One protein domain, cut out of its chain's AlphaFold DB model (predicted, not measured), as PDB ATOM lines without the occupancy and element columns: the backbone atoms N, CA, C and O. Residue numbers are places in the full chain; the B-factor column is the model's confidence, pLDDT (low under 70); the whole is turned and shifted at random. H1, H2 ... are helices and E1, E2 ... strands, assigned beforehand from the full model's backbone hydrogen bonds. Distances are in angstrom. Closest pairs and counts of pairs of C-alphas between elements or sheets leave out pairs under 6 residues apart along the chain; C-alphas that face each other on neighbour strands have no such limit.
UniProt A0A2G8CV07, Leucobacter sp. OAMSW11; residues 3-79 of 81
ATOM      1  N   ALA A   3       9.979  -5.260 -26.666       97.88
ATOM      2  CA  ALA A   3       9.692  -5.890 -27.944       97.88
ATOM      3  C   ALA A   3       9.237  -4.841 -28.961       97.88
ATOM      4  O   ALA A   3       8.433  -3.969 -28.626       97.88
ATOM      5  N   VAL A   4       9.751  -4.934 -30.187       97.81
ATOM      6  CA  VAL A   4       9.403  -4.056 -31.315       97.81
ATOM      7  C   VAL A   4       9.103  -4.939 -32.524       97.81
ATOM      8  O   VAL A   4       9.823  -5.902 -32.775       97.81
ATOM      9  N   CYS A   5       8.029  -4.634 -33.245       95.44
ATOM     10  CA  CYS A   5       7.530  -5.387 -34.399       95.44
ATOM     11  C   CYS A   5       7.143  -4.431 -35.531       95.44
ATOM     12  O   CYS A   5       7.049  -3.222 -35.297       95.44
ATOM     13  N   ASP A   6       6.917  -4.987 -36.723       95.44
ATOM     14  CA  ASP A   6       6.278  -4.313 -37.858       95.44
ATOM     15  C   ASP A   6       6.941  -2.970 -38.208       95.44
ATOM     16  O   ASP A   6       6.286  -1.935 -38.364       95.44
ATOM     17  N   ILE A   7       8.274  -2.972 -38.321       97.50
ATOM     18  CA  ILE A   7       9.039  -1.764 -38.655       97.50
ATOM     19  C   ILE A   7       8.782  -1.357 -40.109       97.50
ATOM     20  O   ILE A   7       8.727  -0.161 -40.401       97.50
ATOM     21  N   LEU A   8       8.604  -2.334 -41.005       97.88
ATOM     22  CA  LEU A   8       8.128  -2.160 -42.378       97.88
ATOM     23  C   LEU A   8       8.832  -0.999 -43.096       97.88
ATOM     24  O   LEU A   8       8.199  -0.066 -43.588       97.88
ATOM     25  N   GLY A   9      10.166  -0.987 -43.069       98.12
ATOM     26  CA  GLY A   9      10.983   0.024 -43.738       98.12
ATOM     27  C   GLY A   9      10.883   1.451 -43.179       98.12
ATOM     28  O   GLY A   9      11.361   2.384 -43.832       98.12
ATOM     29  N   HIS A  10      10.289   1.665 -42.000       98.50
ATOM     30  CA  HIS A  10      10.135   2.978 -41.362       98.50
ATOM     31  C   HIS A  10      11.210   3.244 -40.296       98.50
ATOM     32  O   HIS A  10      10.968   3.127 -39.094       98.50
ATOM     33  N   LEU A  11      12.394   3.679 -40.739       98.56
ATOM     34  CA  LEU A  11      13.533   3.969 -39.852       98.56
ATOM     35  C   LEU A  11      13.189   4.950 -38.717       98.56
ATOM     36  O   LEU A  11      13.504   4.682 -37.564       98.56
ATOM     37  N   ASP A  12      12.491   6.048 -39.016       98.12
ATOM     38  CA  ASP A  12      12.145   7.055 -38.000       98.12
ATOM     39  C   ASP A  12      11.231   6.503 -36.896       98.12
ATOM     40  O   ASP A  12      11.211   7.031 -35.782       98.12
ATOM     41  N   ALA A  13      10.424   5.484 -37.206       97.69
ATOM     42  CA  ALA A  13       9.579   4.811 -36.227       97.69
ATOM     43  C   ALA A  13      10.407   3.856 -35.361       97.69
ATOM     44  O   ALA A  13      10.228   3.849 -34.144       97.69
ATOM     45  N   LEU A  14      11.348   3.122 -35.971       98.44
ATOM     46  CA  LEU A  14      12.304   2.282 -35.252       98.44
ATOM     47  C   LEU A  14      13.136   3.106 -34.263       98.44
ATOM     48  O   LEU A  14      13.145   2.782 -33.082       98.44
ATOM     49  N   GLU A  15      13.776   4.190 -34.706       98.25
ATOM     50  CA  GLU A  15      14.606   5.027 -33.824       98.25
ATOM     51  C   GLU A  15      13.802   5.574 -32.642       98.25
ATOM     52  O   GLU A  15      14.241   5.500 -31.499       98.25
ATOM     53  N   ARG A  16      12.561   6.013 -32.882       98.06
ATOM     54  CA  ARG A  16      11.680   6.492 -31.810       98.06
ATOM     55  C   ARG A  16      11.259   5.393 -30.839       98.06
ATOM     56  O   ARG A  16      11.101   5.658 -29.653       98.06
ATOM     57  N   ALA A  17      11.067   4.167 -31.317       97.38
ATOM     58  CA  ALA A  17      10.810   3.029 -30.442       97.38
ATOM     59  C   ALA A  17      12.045   2.679 -29.594       97.38
ATOM     60  O   ALA A  17      11.899   2.268 -28.446       97.38
ATOM     61  N   LEU A  18      13.253   2.874 -30.130       97.56
ATOM     62  CA  LEU A  18      14.509   2.619 -29.423       97.56
ATOM     63  C   LEU A  18      14.821   3.667 -28.346       97.56
ATOM     64  O   LEU A  18      15.516   3.334 -27.394       97.56
ATOM     65  N   GLU A  19      14.261   4.881 -28.421       97.31
ATOM     66  CA  GLU A  19      14.444   5.934 -27.401       97.31
ATOM     67  C   GLU A  19      14.048   5.495 -25.977       97.31
ATOM     68  O   GLU A  19      14.553   6.048 -25.002       97.31
ATOM     69  N   VAL A  20      13.152   4.510 -25.833       95.88
ATOM     70  CA  VAL A  20      12.725   3.981 -24.522       95.88
ATOM     71  C   VAL A  20      13.448   2.695 -24.112       95.88
ATOM     72  O   VAL A  20      13.194   2.169 -23.027       95.88
ATOM     73  N   VAL A  21      14.323   2.160 -24.967       96.75
ATOM     74  CA  VAL A  21      15.068   0.923 -24.718       96.75
ATOM     75  C   VAL A  21      16.440   1.273 -24.145       96.75
ATOM     76  O   VAL A  21      17.364   1.627 -24.869       96.75
ATOM     77  N   ASP A  22      16.593   1.131 -22.831       95.94
ATOM     78  CA  ASP A  22      17.836   1.482 -22.136       95.94
ATOM     79  C   ASP A  22      18.857   0.325 -22.110       95.94
ATOM     80  O   ASP A  22      19.081  -0.306 -21.077       95.94
ATOM     81  N   LEU A  23      19.456  -0.007 -23.261       95.94
ATOM     82  CA  LEU A  23      20.467  -1.079 -23.349       95.94
ATOM     83  C   LEU A  23      21.821  -0.696 -22.728       95.94
ATOM     84  O   LEU A  23      22.584  -1.595 -22.363       95.94
ATOM     85  N   ASP A  24      22.123   0.592 -22.592       94.25
ATOM     86  CA  ASP A  24      23.403   1.071 -22.058       94.25
ATOM     87  C   ASP A  24      23.356   1.342 -20.548       94.25
ATOM     88  O   ASP A  24      24.348   1.119 -19.851       94.25
ATOM     89  N   GLY A  25      22.217   1.806 -20.029       95.25
ATOM     90  CA  GLY A  25      22.025   2.157 -18.622       95.25
ATOM     91  C   GLY A  25      21.511   1.016 -17.745       95.25
ATOM     92  O   GLY A  25      21.850   0.974 -16.558       95.25
ATOM     93  N   ASP A  26      20.754   0.064 -18.303       96.56
ATOM     94  CA  ASP A  26      20.222  -1.096 -17.579       96.56
ATOM     95  C   ASP A  26      20.865  -2.415 -18.067       96.56
ATOM     96  O   ASP A  26      20.513  -2.940 -19.130       96.56
ATOM     97  N   PRO A  27      21.770  -3.031 -17.276       93.69
ATOM     98  CA  PRO A  27      22.370  -4.326 -17.604       93.69
ATOM     99  C   PRO A  27      21.354  -5.471 -17.750       93.69
ATOM    100  O   PRO A  27      21.659  -6.479 -18.385       93.69
ATOM    101  N   GLY A  28      20.165  -5.340 -17.152       96.81
ATOM    102  CA  GLY A  28      19.063  -6.296 -17.258       96.81
ATOM    103  C   GLY A  28      18.134  -6.048 -18.449       96.81
ATOM    104  O   GLY A  28      17.247  -6.870 -18.709       96.81
ATOM    105  N   ALA A  29      18.310  -4.951 -19.191       97.75
ATOM    106  CA  ALA A  29      17.503  -4.665 -20.366       97.75
ATOM    107  C   ALA A  29      17.796  -5.668 -21.488       97.75
ATOM    108  O   ALA A  29      18.945  -5.939 -21.835       97.75
ATOM    109  N   GLN A  30      16.721  -6.189 -22.076       98.31
ATOM    110  CA  GLN A  30      16.739  -7.082 -23.231       98.31
ATOM    111  C   GLN A  30      15.743  -6.566 -24.262       98.31
ATOM    112  O   GLN A  30      14.659  -6.115 -23.877       98.31
ATOM    113  N   LEU A  31      16.087  -6.678 -25.540       98.56
ATOM    114  CA  LEU A  31      15.263  -6.266 -26.669       98.56
ATOM    115  C   LEU A  31      15.056  -7.449 -27.616       98.56
ATOM    116  O   LEU A  31      16.010  -8.091 -28.050       98.56
ATOM    117  N   VAL A  32      13.799  -7.704 -27.965       98.50
ATOM    118  CA  VAL A  32      13.434  -8.649 -29.020       98.50
ATOM    119  C   VAL A  32      12.819  -7.875 -30.179       98.50
ATOM    120  O   VAL A  32      11.763  -7.260 -30.047       98.50
ATOM    121  N   LEU A  33      13.488  -7.903 -31.322       98.50
ATOM    122  CA  LEU A  33      12.973  -7.415 -32.592       98.50
ATOM    123  C   LEU A  33      12.217  -8.577 -33.250       98.50
ATOM    124  O   LEU A  33      12.792  -9.635 -33.503       98.50
ATOM    125  N   LEU A  34      10.910  -8.417 -33.442       98.31
ATOM    126  CA  LEU A  34       9.987  -9.506 -33.784       98.31
ATOM    127  C   LEU A  34       9.875  -9.787 -35.291       98.31
ATOM    128  O   LEU A  34       9.083 -10.644 -35.672       98.31
ATOM    129  N   GLY A  35      10.673  -9.114 -36.124       97.94
ATOM    130  CA  GLY A  35      10.625  -9.246 -37.579       97.94
ATOM    131  C   GLY A  35       9.808  -8.159 -38.276       97.94
ATOM    132  O   GLY A  35       9.404  -7.168 -37.659       97.94
ATOM    133  N   ASP A  36       9.596  -8.367 -39.573       98.25
ATOM    134  CA  ASP A  36       8.967  -7.448 -40.523       98.25
ATOM    135  C   ASP A  36       9.723  -6.115 -40.595       98.25
ATOM    136  O   ASP A  36       9.199  -5.028 -40.336       98.25
ATOM    137  N   TYR A  37      11.010  -6.213 -40.929       98.50
ATOM    138  CA  TYR A  37      11.931  -5.082 -41.051       98.50
ATOM    139  C   TYR A  37      11.771  -4.333 -42.369       98.50
ATOM    140  O   TYR A  37      11.977  -3.119 -42.435       98.50
ATOM    141  N   VAL A  38      11.442  -5.072 -43.422       98.06
ATOM    142  CA  VAL A  38      11.409  -4.603 -44.808       98.06
ATOM    143  C   VAL A  38       9.977  -4.433 -45.312       98.06
ATOM    144  O   VAL A  38       9.028  -4.715 -44.588       98.06
ATOM    145  N   ASP A  39       9.844  -3.998 -46.570       94.88
ATOM    146  CA  ASP A  39       8.581  -3.670 -47.253       94.88
ATOM    147  C   ASP A  39       7.989  -2.308 -46.829       94.88
ATOM    148  O   ASP A  39       8.449  -1.703 -45.870       94.88
ATOM    149  N   ARG A  40       7.000  -1.804 -47.583       93.88
ATOM    150  CA  ARG A  40       6.165  -0.589 -47.416       93.88
ATOM    151  C   ARG A  40       6.875   0.755 -47.237       93.88
ATOM    152  O   ARG A  40       6.569   1.701 -47.966       93.88
ATOM    153  N   GLY A  41       7.751   0.882 -46.252       96.56
ATOM    154  CA  GLY A  41       8.483   2.092 -45.926       96.56
ATOM    155  C   GLY A  41       9.693   2.323 -46.840       96.56
ATOM    156  O   GLY A  41      10.260   1.386 -47.411       96.56
ATOM    157  N   PRO A  42      10.135   3.584 -46.980       97.50
ATOM    158  CA  PRO A  42      11.166   3.969 -47.944       97.50
ATOM    159  C   PRO A  42      12.592   3.562 -47.539       97.50
ATOM    160  O   PRO A  42      13.512   3.718 -48.341       97.50
ATOM    161  N   SER A  43      12.793   3.065 -46.316       98.50
ATOM    162  CA  SER A  43      14.115   2.924 -45.694       98.50
ATOM    163  C   SER A  43      14.429   1.490 -45.259       98.50
ATOM    164  O   SER A  43      15.157   1.291 -44.288       98.50
ATOM    165  N   SER A  44      13.902   0.481 -45.966       98.19
ATOM    166  CA  SER A  44      14.126  -0.949 -45.658       98.19
ATOM    167  C   SER A  44      15.609  -1.292 -45.461       98.19
ATOM    168  O   SER A  44      15.970  -1.963 -44.498       98.19
ATOM    169  N   ARG A  45      16.495  -0.769 -46.321       98.31
ATOM    170  CA  ARG A  45      17.945  -0.974 -46.195       98.31
ATOM    171  C   ARG A  45      18.487  -0.435 -44.869       98.31
ATOM    172  O   ARG A  45      19.192  -1.152 -44.170       98.31
ATOM    173  N   GLN A  46      18.178   0.816 -44.538       98.75
ATOM    174  CA  GLN A  46      18.689   1.449 -43.322       98.75
ATOM    175  C   GLN A  46      18.120   0.796 -42.059       98.75
ATOM    176  O   GLN A  46      18.816   0.713 -41.053       98.75
ATOM    177  N   VAL A  47      16.881   0.298 -42.113       98.69
ATOM    178  CA  VAL A  47      16.304  -0.503 -41.026       98.69
ATOM    179  C   VAL A  47      17.128  -1.770 -40.803       98.69
ATOM    180  O   VAL A  47      17.538  -2.019 -39.673       98.69
ATOM    181  N   LEU A  48      17.426  -2.542 -41.854       98.50
ATOM    182  CA  LEU A  48      18.258  -3.745 -41.737       98.50
ATOM    183  C   LEU A  48      19.661  -3.418 -41.205       98.50
ATOM    184  O   LEU A  48      20.130  -4.078 -40.282       98.50
ATOM    185  N   GLU A  49      20.307  -2.371 -41.732       98.69
ATOM    186  CA  GLU A  49      21.612  -1.900 -41.242       98.69
ATOM    187  C   GLU A  49      21.556  -1.576 -39.740       98.69
ATOM    188  O   GLU A  49      22.443  -1.983 -38.985       98.69
ATOM    189  N   ARG A  50      20.486  -0.914 -39.282       98.44
ATOM    190  CA  ARG A  50      20.292  -0.565 -37.871       98.44
ATOM    191  C   ARG A  50      20.045  -1.784 -36.986       98.44
ATOM    192  O   ARG A  50      20.659  -1.893 -35.928       98.44
ATOM    193  N   VAL A  51      19.180  -2.701 -37.415       98.25
ATOM    194  CA  VAL A  51      18.890  -3.959 -36.708       98.25
ATOM    195  C   VAL A  51      20.162  -4.795 -36.552       98.25
ATOM    196  O   VAL A  51      20.453  -5.270 -35.454       98.25
ATOM    197  N   CYS A  52      20.964  -4.915 -37.614       98.19
ATOM    198  CA  CYS A  52      22.249  -5.606 -37.560       98.19
ATOM    199  C   CYS A  52      23.239  -4.927 -36.603       98.19
ATOM    200  O   CYS A  52      23.875  -5.628 -35.818       98.19
ATOM    201  N   SER A  53      23.364  -3.593 -36.633       98.25
ATOM    202  CA  SER A  53      24.238  -2.846 -35.710       98.25
ATOM    203  C   SER A  53      23.835  -3.080 -34.253       98.25
ATOM    204  O   SER A  53      24.676  -3.484 -33.456       98.25
ATOM    205  N   LEU A  54      22.544  -2.964 -33.922       97.50
ATOM    206  CA  LEU A  54      22.037  -3.205 -32.565       97.50
ATOM    207  C   LEU A  54      22.330  -4.623 -32.071       97.50
ATOM    208  O   LEU A  54      22.758  -4.813 -30.930       97.50
ATOM    209  N   GLN A  55      22.111  -5.628 -32.922       97.31
ATOM    210  CA  GLN A  55      22.404  -7.015 -32.569       97.31
ATOM    211  C   GLN A  55      23.908  -7.251 -32.381       97.31
ATOM    212  O   GLN A  55      24.297  -8.032 -31.516       97.31
ATOM    213  N   GLN A  56      24.770  -6.582 -33.146       97.56
ATOM    214  CA  GLN A  56      26.223  -6.690 -32.987       97.56
ATOM    215  C   GLN A  56      26.715  -5.989 -31.713       97.56
ATOM    216  O   GLN A  56      27.524  -6.555 -30.979       97.56
ATOM    217  N   GLU A  57      26.200  -4.794 -31.424       97.12
ATOM    218  CA  GLU A  57      26.546  -3.981 -30.249       97.12
ATOM    219  C   GLU A  57      26.110  -4.648 -28.933       97.12
ATOM    220  O   GLU A  57      26.812  -4.560 -27.923       97.12
ATOM    221  N   HIS A  58      24.989  -5.377 -28.945       97.12
ATOM    222  CA  HIS A  58      24.384  -5.971 -27.750       97.12
ATOM    223  C   HIS A  58      24.003  -7.450 -27.942       97.12
ATOM    224  O   HIS A  58      22.916  -7.877 -27.555       97.12
ATOM    225  N   SER A  59      24.907  -8.248 -28.514       94.50
ATOM    226  CA  SER A  59      24.657  -9.638 -28.956       94.50
ATOM    227  C   SER A  59      24.045 -10.605 -27.932       94.50
ATOM    228  O   SER A  59      23.316 -11.512 -28.322       94.50
ATOM    229  N   GLU A  60      24.274 -10.416 -26.630       96.44
ATOM    230  CA  GLU A  60      23.680 -11.261 -25.576       96.44
ATOM    231  C   GLU A  60      22.275 -10.805 -25.134       96.44
ATOM    232  O   GLU A  60      21.583 -11.515 -24.402       96.44
ATOM    233  N   ARG A  61      21.854  -9.601 -25.537       97.69
ATOM    234  CA  ARG A  61      20.648  -8.921 -25.030       97.69
ATOM    235  C   ARG A  61      19.683  -8.475 -26.126       97.69
ATOM    236  O   ARG A  61      18.530  -8.182 -25.810       97.69
ATOM    237  N   VAL A  62      20.119  -8.457 -27.385       98.50
ATOM    238  CA  VAL A  62      19.302  -8.133 -28.560       98.50
ATOM    239  C   VAL A  62      19.125  -9.375 -29.426       98.50
ATOM    240  O   VAL A  62      20.088  -9.937 -29.946       98.50
ATOM    241  N   VAL A  63      17.874  -9.783 -29.623       98.31
ATOM    242  CA  VAL A  63      17.501 -10.879 -30.525       98.31
ATOM    243  C   VAL A  63      16.688 -10.305 -31.678       98.31
ATOM    244  O   VAL A  63      15.686  -9.642 -31.437       98.31
ATOM    245  N   ALA A  64      17.102 -10.583 -32.914       98.25
ATOM    246  CA  ALA A  64      16.352 -10.248 -34.119       98.25
ATOM    247  C   ALA A  64      15.757 -11.515 -34.738       98.25
ATOM    248  O   ALA A  64      16.486 -12.434 -35.111       98.25
ATOM    249  N   LEU A  65      14.430 -11.576 -34.798       98.25
ATOM    250  CA  LEU A  65      13.674 -12.653 -35.434       98.25
ATOM    251  C   LEU A  65      13.361 -12.292 -36.887       98.25
ATOM    252  O   LEU A  65      13.373 -11.119 -37.239       98.25
ATOM    253  N   LEU A  66      13.067 -13.290 -37.717       97.88
ATOM    254  CA  LEU A  66      12.536 -13.063 -39.062       97.88
ATOM    255  C   LEU A  66      11.008 -13.015 -39.013       97.88
ATOM    256  O   LEU A  66      10.382 -13.907 -38.434       97.88
ATOM    257  N   GLY A  67      10.432 -11.990 -39.634       97.88
ATOM    258  CA  GLY A  67       9.004 -11.884 -39.913       97.88
ATOM    259  C   GLY A  67       8.651 -12.435 -41.295       97.88
ATOM    260  O   GLY A  67       9.525 -12.829 -42.073       97.88
ATOM    261  N   ASN A  68       7.359 -12.485 -41.621       97.94
ATOM    262  CA  ASN A  68       6.919 -13.019 -42.911       97.94
ATOM    263  C   ASN A  68       7.336 -12.127 -44.085       97.94
ATOM    264  O   ASN A  68       7.657 -12.662 -45.143       97.94
ATOM    265  N   HIS A  69       7.370 -10.803 -43.913       97.81
ATOM    266  CA  HIS A  69       7.839  -9.892 -44.959       97.81
ATOM    267  C   HIS A  69       9.335 -10.084 -45.240       97.81
ATOM    268  O   HIS A  69       9.750 -10.055 -46.399       97.81
ATOM    269  N   ASP A  70      10.132 -10.353 -44.202       97.75
ATOM    270  CA  ASP A  70      11.561 -10.644 -44.353       97.75
ATOM    271  C   ASP A  70      11.774 -11.972 -45.090       97.75
ATOM    272  O   ASP A  70      12.580 -12.040 -46.016       97.75
ATOM    273  N   CYS A  71      11.007 -13.010 -44.733       97.69
ATOM    274  CA  CYS A  71      11.038 -14.297 -45.431       97.69
ATOM    275  C   CYS A  71      10.675 -14.147 -46.910       97.69
ATOM    276  O   CYS A  71      11.390 -14.665 -47.756       97.69
ATOM    277  N   TRP A  72       9.625 -13.393 -47.248       97.31
ATOM    278  CA  TRP A  72       9.255 -13.170 -48.649       97.31
ATOM    279  C   TRP A  72      10.323 -12.412 -49.436       97.31
ATOM    280  O   TRP A  72      10.526 -12.694 -50.614       97.31
ATOM    281  N   MET A  73      11.013 -11.454 -48.807       96.44
ATOM    282  CA  MET A  73      12.142 -10.775 -49.441       96.44
ATOM    283  C   MET A  73      13.291 -11.750 -49.719       96.44
ATOM    284  O   MET A  73      13.876 -11.686 -50.796       96.44
ATOM    285  N   LEU A  74      13.611 -12.633 -48.770       96.25
ATOM    286  CA  LEU A  74      14.633 -13.667 -48.950       96.25
ATOM    287  C   LEU A  74      14.232 -14.662 -50.044       96.25
ATOM    288  O   LEU A  74      15.022 -14.895 -50.950       96.25
ATOM    289  N   ASP A  75      12.990 -15.149 -50.032       96.81
ATOM    290  CA  ASP A  75      12.457 -16.039 -51.069       96.81
ATOM    291  C   ASP A  75      12.550 -15.397 -52.463       96.81
ATOM    292  O   ASP A  75      12.882 -16.063 -53.440       96.81
ATOM    293  N   TRP A  76      12.273 -14.091 -52.568       94.88
ATOM    294  CA  TRP A  76      12.426 -13.345 -53.819       94.88
ATOM    295  C   TRP A  76      13.893 -13.183 -54.239       94.88
ATOM    296  O   TRP A  76      14.184 -13.249 -55.430       94.88
ATOM    297  N   LEU A  77      14.810 -12.970 -53.289       94.62
ATOM    298  CA  LEU A  77      16.249 -12.867 -53.561       94.62
ATOM    299  C   LEU A  77      16.856 -14.198 -54.015       94.62
ATOM    300  O   LEU A  77      17.752 -14.195 -54.857       94.62
ATOM    301  N   ASP A  78      16.380 -15.304 -53.445       95.44
ATOM    302  CA  ASP A  78      16.877 -16.656 -53.703       95.44
ATOM    303  C   ASP A  78      16.197 -17.324 -54.908       95.44
ATOM    304  O   ASP A  78      16.623 -18.396 -55.344       95.44
ATOM    305  N   ALA A  79      15.142 -16.719 -55.458       91.44
ATOM    306  CA  ALA A  79      14.516 -17.197 -56.679       91.44
ATOM    307  C   ALA A  79      15.508 -17.089 -57.852       91.44
ATOM    308  O   ALA A  79      15.778 -16.003 -58.361       91.44
TER     309      ALA A  79
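What this domain is: This is residues 3 to 79 of the 81 residues of a protein of Leucobacter sp. OAMSW11 (UniProt A0A2G8CV07). Two short parallel strands, E1 and E2, make a narrow ribbon, with H2 packed on it through residues 51 to 56 and H1 packed on residues 44 to 47 of H2. At one end of the long axis residues 74 to 79 stick out, with 74 to 78 belonging to H3; the long unnamed stretch of residues 19 to 30 reaches the other end. The printed part has 77 residues with three named helices and two named strands, in the order H1, E1, H2, E2, H3, and its class is mostly helix. The whole is compact, with a radius of gyration of the C-alphas of 12.5 A, yet elongated in outline, spanning 42 by 23 by 16 A.

How they stand to each other: Start at residues 3 to 4, a short pairing, parallel, with residues 32 to 33 of E1, the strand of residues 31 to 33. Next comes H1, residues 11 to 18, which touches H2, residues 44 to 57; H2 touches H1 with residues 44 to 47 alone. Their closest C-alphas are those of Leu 11 and Val 47, 5.4 A apart, and they run the same way at a shallow tilt of 30 degrees. Go on to E2, residues 62 to 64, the parallel neighbour of E1, at 11 degrees between their directions. Look there for N 33 and O 63, 2.8 A apart, and N 63 and O 31, 3.0 A apart, both within hydrogen-bond range. E1, H2 and E2 form a strand-helix-strand unit, two parallel neighbour strands with a helix between them along the chain, and its crossover is right-handed. The closest C-alphas of H2 and E2 are those of Gln 55 and Val 62, 5.2 A apart. H3, residues 68 to 78, is apart from H1, E1 and H2. In H1, H2 and H3 every O i to N i+4 pair is within hydrogen-bond range.

Where its parts are: Find C-alpha 11 at (13.533, 3.969, -39.852); from there H1 runs 10.6 A to C-alpha 18. E1 measures 6.5 A from C-alpha 31 to C-alpha 33. H2, the longest helix, begins at C-alpha 44, (14.126, -0.949, -45.658), and reaches C-alpha 57 after 20.0 A. E2 measures 6.6 A from C-alpha 62 to C-alpha 64. H3 runs 15.1 A from C-alpha 68 to C-alpha 78 at (16.877, -16.656, -53.703).

The domain as a whole: The C-alphas of Gly 25 and Ala 79, the two farthest apart, are 43.4 A from each other. The printed part has no cut. The link from H1 to E1, 12 residues, is long; those from H2 to E2 and from E2 to H3 are tight. The mean pLDDT of the printed part is 97.2, and no printed residue is under 70.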